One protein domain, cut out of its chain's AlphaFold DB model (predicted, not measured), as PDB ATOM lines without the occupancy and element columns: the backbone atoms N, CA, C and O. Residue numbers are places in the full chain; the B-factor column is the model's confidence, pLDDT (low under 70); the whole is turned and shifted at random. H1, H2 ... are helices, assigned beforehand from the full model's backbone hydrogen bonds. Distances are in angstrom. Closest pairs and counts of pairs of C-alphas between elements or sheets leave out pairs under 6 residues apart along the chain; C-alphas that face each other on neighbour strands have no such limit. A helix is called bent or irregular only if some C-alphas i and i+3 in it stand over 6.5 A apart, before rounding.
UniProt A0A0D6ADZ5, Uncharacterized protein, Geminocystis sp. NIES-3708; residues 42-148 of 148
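This is residues 42 to 148 of the 148 residues of an uncharacterized protein of Geminocystis sp. NIES-3708 (UniProt A0A0D6ADZ5). H4, H3 and H5b make a row; H1 and H2 sit to one side, and H5a reaches past it. It is all helix, 107 residues with five named helices. It spans 50 by 26 by 26 A and is only just loose, close to compact, with radius of gyration of the C-alphas 15.8 A.

Tight links join H1, residues 42 to 46, H2, 48 to 57, and H3, 59 to 79. H3 and H4, 83 to 107, form a hairpin, C-alphas 68 and 93 closest at 4.7 A. H5, 115 to 147, one helix by its hydrogen bonds, is bent, C-alphas 128 and 131 being 6.7 A apart. Its arm H5b, from 131, touches H3, C-alphas 63 and 133 closest at 5.3 A. Every O i to N i+4 pair is within hydrogen-bond range inside H1, H3, H5b and the other arm, H5a, residues 115 to 128; in H2 3 of 6 pairs are, and in H4 19 of 21.

Find C-alpha 42 at (42.036, 75.873, 174.386) and C-alpha 147 at (46.242, 59.336, 154.274). H4 is irregular: C-alphas 84 and 87 are 7.6 A apart.

The printed part has no cut; pLDDT is under 70 at 11 residues.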
ATOM      1  N   VAL A  42      40.970  75.215 173.614       95.75
ATOM      2  CA  VAL A  42      42.036  75.873 174.386       95.75
ATOM      3  C   VAL A  42      43.231  74.940 174.564       95.75
ATOM      4  O   VAL A  42      44.368  75.372 174.397       95.75
ATOM      5  N   SER A  43      42.991  73.659 174.854       94.75
ATOM      6  CA  SER A  43      44.069  72.673 174.996       94.75
ATOM      7  C   SER A  43      44.855  72.541 173.692       94.75
ATOM      8  O   SER A  43      46.075  72.674 173.713       94.75
ATOM      9  N   ALA A  44      44.156  72.380 172.563       90.50
ATOM     10  CA  ALA A  44      44.757  72.285 171.234       90.50
ATOM     11  C   ALA A  44      45.541  73.547 170.847       90.50
ATOM     12  O   ALA A  44      46.615  73.442 170.261       90.50
ATOM     13  N   PHE A  45      45.019  74.726 171.199       94.56
ATOM     14  CA  PHE A  45      45.658  76.011 170.922       94.56
ATOM     15  C   PHE A  45      46.971  76.201 171.694       94.56
ATOM     16  O   PHE A  45      47.924  76.744 171.146       94.56
ATOM     17  N   ILE A  46      47.037  75.756 172.956       94.81
ATOM     18  CA  ILE A  46      48.262  75.849 173.762       94.81
ATOM     19  C   ILE A  46      49.314  74.873 173.229       94.81
ATOM     20  O   ILE A  46      50.431  75.287 172.922       94.81
ATOM     21  N   LYS A  47      48.965  73.582 173.156       92.31
ATOM     22  CA  LYS A  47      49.775  72.513 172.556       92.31
ATOM     23  C   LYS A  47      48.858  71.362 172.122       92.31
ATOM     24  O   LYS A  47      48.109  70.873 172.972       92.31
ATOM     25  N   PRO A  48      48.936  70.864 170.877       87.81
ATOM     26  CA  PRO A  48      48.052  69.802 170.386       87.81
ATOM     27  C   PRO A  48      48.005  68.556 171.283       87.81
ATOM     28  O   PRO A  48      46.947  67.961 171.470       87.81
ATOM     29  N   GLU A  49      49.120  68.191 171.914       90.44
ATOM     30  CA  GLU A  49      49.220  67.019 172.790       90.44
ATOM     31  C   GLU A  49      48.439  67.188 174.104       90.44
ATOM     32  O   GLU A  49      48.047  66.207 174.734       90.44
ATOM     33  N   LEU A  50      48.153  68.420 174.534       91.81
ATOM     34  CA  LEU A  50      47.378  68.657 175.755       91.81
ATOM     35  C   LEU A  50      45.915  68.244 175.608       91.81
ATOM     36  O   LEU A  50      45.250  68.052 176.622       91.81
ATOM     37  N   VAL A  51      45.422  68.044 174.382       90.81
ATOM     38  CA  VAL A  51      44.063  67.558 174.093       90.81
ATOM     39  C   VAL A  51      43.793  66.189 174.731       90.81
ATOM     40  O   VAL A  51      42.655  65.907 175.110       90.81
ATOM     41  N   PHE A  52      44.823  65.366 174.959       88.94
ATOM     42  CA  PHE A  52      44.667  64.083 175.651       88.94
ATOM     43  C   PHE A  52      44.152  64.235 177.091       88.94
ATOM     44  O   PHE A  52      43.422  63.370 177.576       88.94
ATOM     45  N   ILE A  53      44.463  65.344 177.772       91.56
ATOM     46  CA  ILE A  53      44.020  65.590 179.152       91.56
ATOM     47  C   ILE A  53      42.486  65.679 179.237       91.56
ATOM     48  O   ILE A  53      41.885  64.857 179.937       91.56
ATOM     49  N   PRO A  54      41.800  66.607 178.538       91.38
ATOM     50  CA  PRO A  54      40.344  66.648 178.555       91.38
ATOM     51  C   PRO A  54      39.698  65.395 177.952       91.38
ATOM     52  O   PRO A  54      38.616  65.024 178.409       91.38
ATOM     53  N   MET A  55      40.362  64.695 177.019       92.69
ATOM     54  CA  MET A  55      39.858  63.414 176.505       92.69
ATOM     55  C   MET A  55      39.729  62.367 177.616       92.69
ATOM     56  O   MET A  55      38.681  61.737 177.748       92.69
ATOM     57  N   LEU A  56      40.748  62.228 178.469       91.12
ATOM     58  CA  LEU A  56      40.725  61.299 179.604       91.12
ATOM     59  C   LEU A  56      39.701  61.699 180.676       91.12
ATOM     60  O   LEU A  56      39.103  60.838 181.323       91.12
ATOM     61  N   LEU A  57      39.463  63.001 180.859       90.31
ATOM     62  CA  LEU A  57      38.487  63.502 181.832       90.31
ATOM     63  C   LEU A  57      37.030  63.316 181.376       90.31
ATOM     64  O   LEU A  57      36.122  63.315 182.212       90.31
ATOM     65  N   ASN A  58      36.793  63.141 180.074       90.75
ATOM     66  CA  ASN A  58      35.464  62.918 179.514       90.75
ATOM     67  C   ASN A  58      35.490  61.898 178.364       90.75
ATOM     68  O   ASN A  58      35.073  62.184 177.241       90.75
ATOM     69  N   LEU A  59      35.944  60.683 178.688       92.06
ATOM     70  CA  LEU A  59      36.119  59.579 177.738       92.06
ATOM     71  C   LEU A  59      34.911  59.274 176.839       92.06
ATOM     72  O   LEU A  59      35.143  59.083 175.647       92.06
ATOM     73  N   PRO A  60      33.645  59.239 177.315       91.25
ATOM     74  CA  PRO A  60      32.519  59.007 176.412       91.25
ATOM     75  C   PRO A  60      32.411  60.105 175.354       91.25
ATOM     76  O   PRO A  60      32.261  59.812 174.174       91.25
ATOM     77  N   LEU A  61      32.546  61.373 175.758       93.06
ATOM     78  CA  LEU A  61      32.482  62.492 174.823       93.06
ATOM     79  C   LEU A  61      33.632  62.435 173.811       93.06
ATOM     80  O   LEU A  61      33.389  62.591 172.619       93.06
ATOM     81  N   ALA A  62      34.855  62.172 174.281       93.19
ATOM     82  CA  ALA A  62      36.026  62.004 173.423       93.19
ATOM     83  C   ALA A  62      35.837  60.855 172.425       93.19
ATOM     84  O   ALA A  62      36.100  61.003 171.238       93.19
ATOM     85  N   THR A  63      35.309  59.728 172.902       93.19
ATOM     86  CA  THR A  63      34.985  58.552 172.092       93.19
ATOM     87  C   THR A  63      33.993  58.904 170.985       93.19
ATOM     88  O   THR A  63      34.255  58.619 169.820       93.19
ATOM     89  N   PHE A  64      32.875  59.558 171.315       94.06
ATOM     90  CA  PHE A  64      31.875  59.955 170.319       94.06
ATOM     91  C   PHE A  64      32.427  60.958 169.307       94.06
ATOM     92  O   PHE A  64      32.120  60.856 168.122       94.06
ATOM     93  N   PHE A  65      33.281  61.875 169.762       92.88
ATOM     94  CA  PHE A  65      33.947  62.835 168.893       92.88
ATOM     95  C   PHE A  65      34.876  62.142 167.890       92.88
ATOM     96  O   PHE A  65      34.768  62.374 166.689       92.88
ATOM     97  N   CYS A  66      35.721  61.219 168.356       91.31
ATOM     98  CA  CYS A  66      36.600  60.446 167.483       91.31
ATOM     99  C   CYS A  66      35.825  59.544 166.508       91.31
ATOM    100  O   CYS A  66      36.234  59.415 165.359       91.31
ATOM    101  N   ILE A  67      34.687  58.966 166.917       91.44
ATOM    102  CA  ILE A  67      33.798  58.230 165.998       91.44
ATOM    103  C   ILE A  67      33.295  59.151 164.885       91.44
ATOM    104  O   ILE A  67      33.310  58.761 163.721       91.44
ATOM    105  N   GLY A  68      32.870  60.369 165.229       90.56
ATOM    106  CA  GLY A  68      32.441  61.359 164.246       90.56
ATOM    107  C   GLY A  68      33.542  61.686 163.237       90.56
ATOM    108  O   GLY A  68      33.282  61.625 162.040       90.56
ATOM    109  N   ILE A  69      34.774  61.922 163.703       89.00
ATOM    110  CA  ILE A  69      35.938  62.162 162.830       89.00
ATOM    111  C   ILE A  69      36.192  60.975 161.897       89.00
ATOM    112  O   ILE A  69      36.448  61.170 160.712       89.00
ATOM    113  N   ILE A  70      36.115  59.739 162.402       88.25
ATOM    114  CA  ILE A  70      36.296  58.541 161.570       88.25
ATOM    115  C   ILE A  70      35.229  58.491 160.475       88.25
ATOM    116  O   ILE A  70      35.560  58.263 159.316       88.25
ATOM    117  N   LEU A  71      33.960  58.729 160.819       87.75
ATOM    118  CA  LEU A  71      32.870  58.735 159.842       87.75
ATOM    119  C   LEU A  71      33.044  59.839 158.799       87.75
ATOM    120  O   LEU A  71      32.892  59.569 157.613       87.75
ATOM    121  N   GLU A  72      33.397  61.051 159.225       86.31
ATOM    122  CA  GLU A  72      33.704  62.166 158.324       86.31
ATOM    123  C   GLU A  72      34.846  61.804 157.370       86.31
ATOM    124  O   GLU A  72      34.697  61.929 156.156       86.31
ATOM    125  N   THR A  73      35.946  61.270 157.901       84.00
ATOM    126  CA  THR A  73      37.116  60.873 157.108       84.00
ATOM    127  C   THR A  73      36.749  59.804 156.081       84.00
ATOM    128  O   THR A  73      37.099  59.921 154.910       84.00
ATOM    129  N   LEU A  74      35.992  58.780 156.488       82.56
ATOM    130  CA  LEU A  74      35.524  57.730 155.583       82.56
ATOM    131  C   LEU A  74      34.601  58.284 154.492       82.56
ATOM    132  O   LEU A  74      34.718  57.875 153.342       82.56
ATOM    133  N   ILE A  75      33.712  59.221 154.826       81.75
ATOM    134  CA  ILE A  75      32.825  59.872 153.853       81.75
ATOM    135  C   ILE A  75      33.638  60.669 152.832       81.75
ATOM    136  O   ILE A  75      33.401  60.520 151.636       81.75
ATOM    137  N   ILE A  76      34.606  61.472 153.284       80.25
ATOM    138  CA  ILE A  76      35.463  62.276 152.401       80.25
ATOM    139  C   ILE A  76      36.237  61.368 151.441       80.25
ATOM    140  O   ILE A  76      36.226  61.611 150.235       80.25
ATOM    141  N   VAL A  77      36.844  60.293 151.960       77.56
ATOM    142  CA  VAL A  77      37.634  59.339 151.166       77.56
ATOM    143  C   VAL A  77      36.766  58.553 150.178       77.56
ATOM    144  O   VAL A  77      37.148  58.398 149.023       77.56
ATOM    145  N   ILE A  78      35.598  58.052 150.596       78.94
ATOM    146  CA  ILE A  78      34.742  57.210 149.740       78.94
ATOM    147  C   ILE A  78      34.016  58.043 148.679       78.94
ATOM    148  O   ILE A  78      33.872  57.597 147.541       78.94
ATOM    149  N   LEU A  79      33.528  59.234 149.038       79.31
ATOM    150  CA  LEU A  79      32.719  60.067 148.145       79.31
ATOM    151  C   LEU A  79      33.542  61.089 147.346       79.31
ATOM    152  O   LEU A  79      32.944  61.828 146.567       79.31
ATOM    153  N   ASN A  80      34.873  61.134 147.513       72.19
ATOM    154  CA  ASN A  80      35.753  62.160 146.930       72.19
ATOM    155  C   ASN A  80      35.199  63.577 147.150       72.19
ATOM    156  O   ASN A  80      35.076  64.382 146.226       72.19
ATOM    157  N   TYR A  81      34.794  63.849 148.388       70.81
ATOM    158  CA  TYR A  81      34.146  65.105 148.737       70.81
ATOM    159  C   TYR A  81      35.171  66.249 148.722       70.81
ATOM    160  O   TYR A  81      36.259  66.117 149.282       70.81
ATOM    161  N   ASP A  82      34.833  67.364 148.074       67.50
ATOM    162  CA  ASP A  82      35.726  68.520 147.949       67.50
ATOM    163  C   ASP A  82      36.009  69.162 149.323       67.50
ATOM    164  O   ASP A  82      35.121  69.292 150.172       67.50
ATOM    165  N   GLN A  83      37.254  69.600 149.533       67.19
ATOM    166  CA  GLN A  83      37.723  70.230 150.773       67.19
ATOM    167  C   GLN A  83      36.971  71.528 151.101       67.19
ATOM    168  O   GLN A  83      36.934  71.944 152.257       67.19
ATOM    169  N   SER A  84      36.310  72.148 150.119       64.44
ATOM    170  CA  SER A  84      35.422  73.301 150.321       64.44
ATOM    171  C   SER A  84      34.258  73.034 151.298       64.44
ATOM    172  O   SER A  84      33.705  73.977 151.871       64.44
ATOM    173  N   TYR A  85      33.923  71.768 151.568       64.69
ATOM    174  CA  TYR A  85      32.884  71.360 152.521       64.69
ATOM    175  C   TYR A  85      33.397  71.002 153.927       64.69
ATOM    176  O   TYR A  85      32.601  70.591 154.773       64.69
ATOM    177  N   ASP A  86      34.686  71.198 154.213       74.81
ATOM    178  CA  ASP A  86      35.326  70.884 155.504       74.81
ATOM    179  C   ASP A  86      34.596  71.512 156.713       74.81
ATOM    180  O   ASP A  86      34.459  70.903 157.773       74.81
ATOM    181  N   LEU A  87      34.008  72.705 156.548       82.81
ATOM    182  CA  LEU A  87      33.189  73.323 157.598       82.81
ATOM    183  C   LEU A  87      31.900  72.530 157.887       82.81
ATOM    184  O   LEU A  87      31.513  72.375 159.047       82.81
ATOM    185  N   TRP A  88      31.223  72.038 156.847       82.50
ATOM    186  CA  TRP A  88      29.976  71.285 156.985       82.50
ATOM    187  C   TRP A  88      30.217  69.906 157.596       82.50
ATOM    188  O   TRP A  88      29.448  69.497 158.469       82.50
ATOM    189  N   GLY A  89      31.302  69.232 157.207       83.88
ATOM    190  CA  GLY A  89      31.734  67.972 157.820       83.88
ATOM    191  C   GLY A  89      31.962  68.127 159.324       83.88
ATOM    192  O   GLY A  89      31.312  67.450 160.128       83.88
ATOM    193  N   LYS A  90      32.740  69.139 159.726       86.88
ATOM    194  CA  LYS A  90      32.991  69.461 161.140       86.88
ATOM    195  C   LYS A  90      31.713  69.766 161.916       86.88
ATOM    196  O   LYS A  90      31.555  69.312 163.050       86.88
ATOM    197  N   LEU A  91      30.769  70.505 161.325       89.31
ATOM    198  CA  LEU A  91      29.466  70.764 161.950       89.31
ATOM    199  C   LEU A  91      28.661  69.474 162.158       89.31
ATOM    200  O   LEU A  91      28.066  69.297 163.224       89.31
ATOM    201  N   ILE A  92      28.673  68.560 161.183       88.56
ATOM    202  CA  ILE A  92      28.028  67.247 161.301       88.56
ATOM    203  C   ILE A  92      28.674  66.436 162.426       88.56
ATOM    204  O   ILE A  92      27.951  65.884 163.257       88.56
ATOM    205  N   VAL A  93      30.007  66.413 162.520       92.00
ATOM    206  CA  VAL A  93      30.730  65.732 163.606       92.00
ATOM    207  C   VAL A  93      30.329  66.285 164.969       92.00
ATOM    208  O   VAL A  93      30.012  65.514 165.878       92.00
ATOM    209  N   LEU A  94      30.283  67.609 165.125       92.88
ATOM    210  CA  LEU A  94      29.878  68.244 166.380       92.88
ATOM    211  C   LEU A  94      28.430  67.909 166.749       92.88
ATOM    212  O   LEU A  94      28.155  67.571 167.903       92.88
ATOM    213  N   LEU A  95      27.517  67.961 165.779       92.50
ATOM    214  CA  LEU A  95      26.106  67.659 165.996       92.50
ATOM    215  C   LEU A  95      25.898  66.184 166.359       92.50
ATOM    216  O   LEU A  95      25.215  65.890 167.340       92.50
ATOM    217  N   LEU A  96      26.538  65.266 165.635       92.75
ATOM    218  CA  LEU A  96      26.519  63.833 165.926       92.75
ATOM    219  C   LEU A  96      27.043  63.559 167.342       92.75
ATOM    220  O   LEU A  96      26.384  62.890 168.139       92.75
ATOM    221  N   THR A  97      28.202  64.132 167.675       94.81
ATOM    222  CA  THR A  97      28.837  63.981 168.990       94.81
ATOM    223  C   THR A  97      27.911  64.464 170.100       94.81
ATOM    224  O   THR A  97      27.717  63.770 171.101       94.81
ATOM    225  N   PHE A  98      27.307  65.641 169.921       94.19
ATOM    226  CA  PHE A  98      26.366  66.199 170.881       94.19
ATOM    227  C   PHE A  98      25.144  65.297 171.065       94.19
ATOM    228  O   PHE A  98      24.800  64.977 172.204       94.19
ATOM    229  N   VAL A  99      24.515  64.853 169.974       92.69
ATOM    230  CA  VAL A  99      23.306  64.019 170.010       92.69
ATOM    231  C   VAL A  99      23.580  62.695 170.721       92.69
ATOM    232  O   VAL A  99      22.852  62.341 171.650       92.69
ATOM    233  N   ILE A 100      24.652  61.989 170.356       92.44
ATOM    234  CA  ILE A 100      25.002  60.706 170.981       92.44
ATOM    235  C   ILE A 100      25.340  60.907 172.460       92.44
ATOM    236  O   ILE A 100      24.828  60.179 173.313       92.44
ATOM    237  N   ASN A 101      26.139  61.924 172.796       91.06
ATOM    238  CA  ASN A 101      26.477  62.223 174.185       91.06
ATOM    239  C   ASN A 101      25.237  62.604 175.008       91.06
ATOM    240  O   ASN A 101      25.109  62.196 176.164       91.06
ATOM    241  N   TYR A 102      24.302  63.353 174.423       89.62
ATOM    242  CA  TYR A 102      23.038  63.699 175.059       89.62
ATOM    243  C   TYR A 102      22.218  62.447 175.370       89.62
ATOM    244  O   TYR A 102      21.847  62.238 176.526       89.62
ATOM    245  N   PHE A 103      22.006  61.572 174.383       88.06
ATOM    246  CA  PHE A 103      21.302  60.308 174.603       88.06
ATOM    247  C   PHE A 103      22.003  59.449 175.652       88.06
ATOM    248  O   PHE A 103      21.354  59.023 176.605       88.06
ATOM    249  N   TYR A 104      23.323  59.279 175.549       86.94
ATOM    250  CA  TYR A 104      24.130  58.537 176.517       86.94
ATOM    251  C   TYR A 104      23.915  59.038 177.956       86.94
ATOM    252  O   TYR A 104      23.704  58.249 178.885       86.94
ATOM    253  N   ARG A 105      23.909  60.361 178.152       82.75
ATOM    254  CA  ARG A 105      23.676  60.984 179.462       82.75
ATOM    255  C   ARG A 105      22.244  60.802 179.961       82.75
ATOM    256  O   ARG A 105      22.054  60.663 181.161       82.75
ATOM    257  N   GLN A 106      21.240  60.788 179.088       80.25
ATOM    258  CA  GLN A 106      19.846  60.640 179.522       80.25
ATOM    259  C   GLN A 106      19.437  59.181 179.775       80.25
ATOM    260  O   GLN A 106      18.665  58.915 180.700       80.25
ATOM    261  N   THR A 107      19.947  58.232 178.987       73.62
ATOM    262  CA  THR A 107      19.508  56.825 179.030       73.62
ATOM    263  C   THR A 107      20.396  55.960 179.919       73.62
ATOM    264  O   THR A 107      19.889  55.213 180.760       73.62
ATOM    265  N   ILE A 108      21.717  56.082 179.776       70.50
ATOM    266  CA  ILE A 108      22.688  55.187 180.414       70.50
ATOM    267  C   ILE A 108      23.198  55.791 181.725       70.50
ATOM    268  O   ILE A 108      23.238  55.108 182.752       70.50
ATOM    269  N   PHE A 109      23.545  57.082 181.732       66.44
ATOM    270  CA  PHE A 109      24.143  57.728 182.902       66.44
ATOM    271  C   PHE A 109      23.154  58.610 183.672       66.44
ATOM    272  O   PHE A 109      23.156  59.832 183.566       66.44
ATOM    273  N   LYS A 110      22.322  58.004 184.525       64.31
ATOM    274  CA  LYS A 110      21.379  58.770 185.358       64.31
ATOM    275  C   LYS A 110      22.116  59.686 186.340       64.31
ATOM    276  O   LYS A 110      22.939  59.220 187.129       64.31
ATOM    277  N   GLU A 111      21.758  60.972 186.343       62.34
ATOM    278  CA  GLU A 111      22.247  61.936 187.334       62.34
ATOM    279  C   GLU A 111      22.018  61.431 188.763       62.34
ATOM    280  O   GLU A 111      20.889  61.194 189.201       62.34
ATOM    281  N   GLN A 112      23.118  61.282 189.496       66.19
ATOM    282  CA  GLN A 112      23.117  60.846 190.885       66.19
ATOM    283  C   GLN A 112      22.998  62.051 191.831       66.19
ATOM    284  O   GLN A 112      23.646  63.083 191.629       66.19
ATOM    285  N   LYS A 113      22.178  61.924 192.884       64.38
ATOM    286  CA  LYS A 113      21.887  63.030 193.818       64.38
ATOM    287  C   LYS A 113      23.043  63.370 194.772       64.38
ATOM    288  O   LYS A 113      23.192  64.540 195.098       64.38
ATOM    289  N   SER A 114      23.863  62.405 195.208       78.94
ATOM    290  CA  SER A 114      24.934  62.651 196.193       78.94
ATOM    291  C   SER A 114      26.334  62.715 195.568       78.94
ATOM    292  O   SER A 114      26.618  62.077 194.557       78.94
ATOM    293  N   ILE A 115      27.239  63.483 196.185       76.75
ATOM    294  CA  ILE A 115      28.621  63.676 195.702       76.75
ATOM    295  C   ILE A 115      29.387  62.345 195.673       76.75
ATOM    296  O   ILE A 115      30.005  62.004 194.665       76.75
ATOM    297  N   LYS A 116      29.284  61.542 196.742       78.12
ATOM    298  CA  LYS A 116      29.953  60.234 196.840       78.12
ATOM    299  C   LYS A 116      29.500  59.270 195.739       78.12
ATOM    300  O   LYS A 116      30.329  58.568 195.159       78.12
ATOM    301  N   SER A 117      28.202  59.238 195.416       76.69
ATOM    302  CA  SER A 117      27.699  58.380 194.339       76.69
ATOM    303  C   SER A 117      28.056  58.911 192.951       76.69
ATOM    304  O   SER A 117      28.352  58.101 192.074       76.69
ATOM    305  N   ARG A 118      28.132  60.236 192.754       77.19
ATOM    306  CA  ARG A 118      28.654  60.834 191.511       77.19
ATOM    307  C   ARG A 118      30.092  60.409 191.241       77.19
ATOM    308  O   ARG A 118      30.355  59.917 190.151       77.19
ATOM    309  N   ILE A 119      30.994  60.532 192.219       80.94
ATOM    310  CA  ILE A 119      32.408  60.150 192.053       80.94
ATOM    311  C   ILE A 119      32.521  58.663 191.705       80.94
ATOM    312  O   ILE A 119      33.138  58.313 190.704       80.94
ATOM    313  N   LYS A 120      31.848  57.782 192.459       82.25
ATOM    314  CA  LYS A 120      31.846  56.338 192.167       82.25
ATOM    315  C   LYS A 120      31.316  56.034 190.759       82.25
ATOM    316  O   LYS A 120      31.858  55.172 190.071       82.25
ATOM    317  N   SER A 121      30.279  56.750 190.324       82.00
ATOM    318  CA  SER A 121      29.714  56.615 188.979       82.00
ATOM    319  C   SER A 121      30.689  57.081 187.894       82.00
ATOM    320  O   SER A 121      30.826  56.396 186.887       82.00
ATOM    321  N   ARG A 122      31.412  58.190 188.111       82.88
ATOM    322  CA  ARG A 122      32.449  58.698 187.194       82.88
ATOM    323  C   ARG A 122      33.624  57.739 187.050       82.88
ATOM    324  O   ARG A 122      34.074  57.496 185.941       82.88
ATOM    325  N   VAL A 123      34.082  57.152 188.154       86.19
ATOM    326  CA  VAL A 123      35.155  56.147 188.127       86.19
ATOM    327  C   VAL A 123      34.711  54.914 187.339       86.19
ATOM    328  O   VAL A 123      35.442  54.428 186.483       86.19
ATOM    329  N   LYS A 124      33.484  54.432 187.567       86.75
ATOM    330  CA  LYS A 124      32.932  53.312 186.792       86.75
ATOM    331  C   LYS A 124      32.818  53.655 185.302       86.75
ATOM    332  O   LYS A 124      33.161  52.830 184.465       86.75
ATOM    333  N   GLU A 125      32.342  54.855 184.983       86.88
ATOM    334  CA  GLU A 125      32.260  55.371 183.614       86.88
ATOM    335  C   GLU A 125      33.639  55.391 182.946       86.88
ATOM    336  O   GLU A 125      33.767  54.896 181.833       86.88
ATOM    337  N   PHE A 126      34.674  55.860 183.646       89.75
ATOM    338  CA  PHE A 126      36.046  55.857 183.144       89.75
ATOM    339  C   PHE A 126      36.508  54.451 182.740       89.75
ATOM    340  O   PHE A 126      36.917  54.245 181.602       89.75
ATOM    341  N   PHE A 127      36.373  53.460 183.627       92.00
ATOM    342  CA  PHE A 127      36.806  52.089 183.329       92.00
ATOM    343  C   PHE A 127      35.997  51.413 182.218       92.00
ATOM    344  O   PHE A 127      36.535  50.584 181.492       92.00
ATOM    345  N   ILE A 128      34.717  51.761 182.065       91.50
ATOM    346  CA  ILE A 128      33.896  51.247 180.962       91.50
ATOM    347  C   ILE A 128      34.356  51.840 179.628       91.50
ATOM    348  O   ILE A 128      34.390  51.129 178.629       91.50
ATOM    349  N   TRP A 129      34.702  53.128 179.608       93.62
ATOM    350  CA  TRP A 129      34.991  53.852 178.371       93.62
ATOM    351  C   TRP A 129      36.458  53.869 177.964       93.62
ATOM    352  O   TRP A 129      36.734  54.136 176.799       93.62
ATOM    353  N   ILE A 130      37.392  53.544 178.860       93.06
ATOM    354  CA  ILE A 130      38.818  53.539 178.517       93.06
ATOM    355  C   ILE A 130      39.133  52.523 177.414       93.06
ATOM    356  O   ILE A 130      39.901  52.828 176.511       93.06
ATOM    357  N   ILE A 131      38.491  51.349 177.438       93.06
ATOM    358  CA  ILE A 131      38.700  50.305 176.426       93.06
ATOM    359  C   ILE A 131      38.157  50.752 175.052       93.06
ATOM    360  O   ILE A 131      38.946  50.780 174.109       93.06
ATOM    361  N   PRO A 132      36.875  51.163 174.907       92.94
ATOM    362  CA  PRO A 132      36.373  51.734 173.655       92.94
ATOM    363  C   PRO A 132      37.220  52.894 173.135       92.94
ATOM    364  O   PRO A 132      37.513  52.956 171.945       92.94
ATOM    365  N   TRP A 133      37.646  53.790 174.028       93.75
ATOM    366  CA  TRP A 133      38.464  54.936 173.659       93.75
ATOM    367  C   TRP A 133      39.817  54.512 173.074       93.75
ATOM    368  O   TRP A 133      40.177  54.982 171.998       93.75
ATOM    369  N   LEU A 134      40.530  53.578 173.715       93.56
ATOM    370  CA  LEU A 134      41.803  53.056 173.201       93.56
ATOM    371  C   LEU A 134      41.647  52.401 171.823       93.56
ATOM    372  O   LEU A 134      42.466  52.641 170.938       93.56
ATOM    373  N   ILE A 135      40.581  51.618 171.624       94.00
ATOM    374  CA  ILE A 135      40.279  50.984 170.331       94.00
ATOM    375  C   ILE A 135      40.090  52.051 169.247       94.00
ATOM    376  O   ILE A 135      40.642  51.938 168.156       94.00
ATOM    377  N   ILE A 136      39.338  53.107 169.550       92.19
ATOM    378  CA  ILE A 136      39.036  54.166 168.586       92.19
ATOM    379  C   ILE A 136      40.271  55.001 168.256       92.19
ATOM    380  O   ILE A 136      40.500  55.289 167.086       92.19
ATOM    381  N   ILE A 137      41.089  55.353 169.251       90.38
ATOM    382  CA  ILE A 137      42.355  56.061 169.017       90.38
ATOM    383  C   ILE A 137      43.295  55.219 168.150       90.38
ATOM    384  O   ILE A 137      43.917  55.754 167.235       90.38
ATOM    385  N   PHE A 138      43.361  53.905 168.384       92.19
ATOM    386  CA  PHE A 138      44.145  53.001 167.546       92.19
ATOM    387  C   PHE A 138      43.666  53.016 166.087       92.19
ATOM    388  O   PHE A 138      44.479  53.208 165.185       92.19
ATOM    389  N   ILE A 139      42.354  52.888 165.852       90.44
ATOM    390  CA  ILE A 139      41.762  52.959 164.504       90.44
ATOM    391  C   ILE A 139      42.078  54.303 163.840       90.44
ATOM    392  O   ILE A 139      42.494  54.337 162.685       90.44
ATOM    393  N   LEU A 140      41.915  55.405 164.570       87.62
ATOM    394  CA  LEU A 140      42.153  56.752 164.057       87.62
ATOM    395  C   LEU A 140      43.630  56.953 163.673       87.62
ATOM    396  O   LEU A 140      43.917  57.531 162.627       87.62
ATOM    397  N   GLY A 141      44.561  56.392 164.452       86.62
ATOM    398  CA  GLY A 141      45.986  56.356 164.116       86.62
ATOM    399  C   GLY A 141      46.288  55.549 162.848       86.62
ATOM    400  O   GLY A 141      47.056  56.009 162.005       86.62
ATOM    401  N   GLN A 142      45.649  54.387 162.667       87.19
ATOM    402  CA  GLN A 142      45.798  53.585 161.444       87.19
ATOM    403  C   GLN A 142      45.273  54.329 160.210       87.19
ATOM    404  O   GLN A 142      45.964  54.397 159.197       87.19
ATOM    405  N   ILE A 143      44.092  54.950 160.302       83.88
ATOM    406  CA  ILE A 143      43.521  55.747 159.205       83.88
ATOM    407  C   ILE A 143      44.437  56.924 158.860       83.88
ATOM    408  O   ILE A 143      44.727  57.147 157.689       83.88
ATOM    409  N   SER A 144      44.951  57.639 159.866       79.31
ATOM    410  CA  SER A 144      45.877  58.756 159.647       79.31
ATOM    411  C   SER A 144      47.139  58.331 158.896       79.31
ATOM    412  O   SER A 144      47.623  59.094 158.069       79.31
ATOM    413  N   SER A 145      47.669  57.132 159.165       79.31
ATOM    414  CA  SER A 145      48.865  56.624 158.478       79.31
ATOM    415  C   SER A 145      48.630  56.220 157.019       79.31
ATOM    416  O   SER A 145      49.589  56.090 156.274       79.31
ATOM    417  N   LEU A 146      47.371  56.013 156.614       72.56
ATOM    418  CA  LEU A 146      46.999  55.667 155.237       72.56
ATOM    419  C   LEU A 146      46.763  56.901 154.352       72.56
ATOM    420  O   LEU A 146      46.714  56.768 153.133       72.56
ATOM    421  N   ILE A 147      46.546  58.069 154.964       69.19
ATOM    422  CA  ILE A 147      46.242  59.336 154.274       69.19
ATOM    423  C   ILE A 147      47.511  60.185 154.063       69.19
ATOM    424  O   ILE A 147      47.521  61.040 153.178       69.19
ATOM    425  N   GLN A 148      48.558  59.965 154.868       54.97
ATOM    426  CA  GLN A 148      49.889  60.573 154.704       54.97
ATOM    427  C   GLN A 148      50.714  59.848 153.643       54.97
ATOM    428  O   GLN A 148      51.440  60.556 152.912       54.97
TER     429      GLN A 148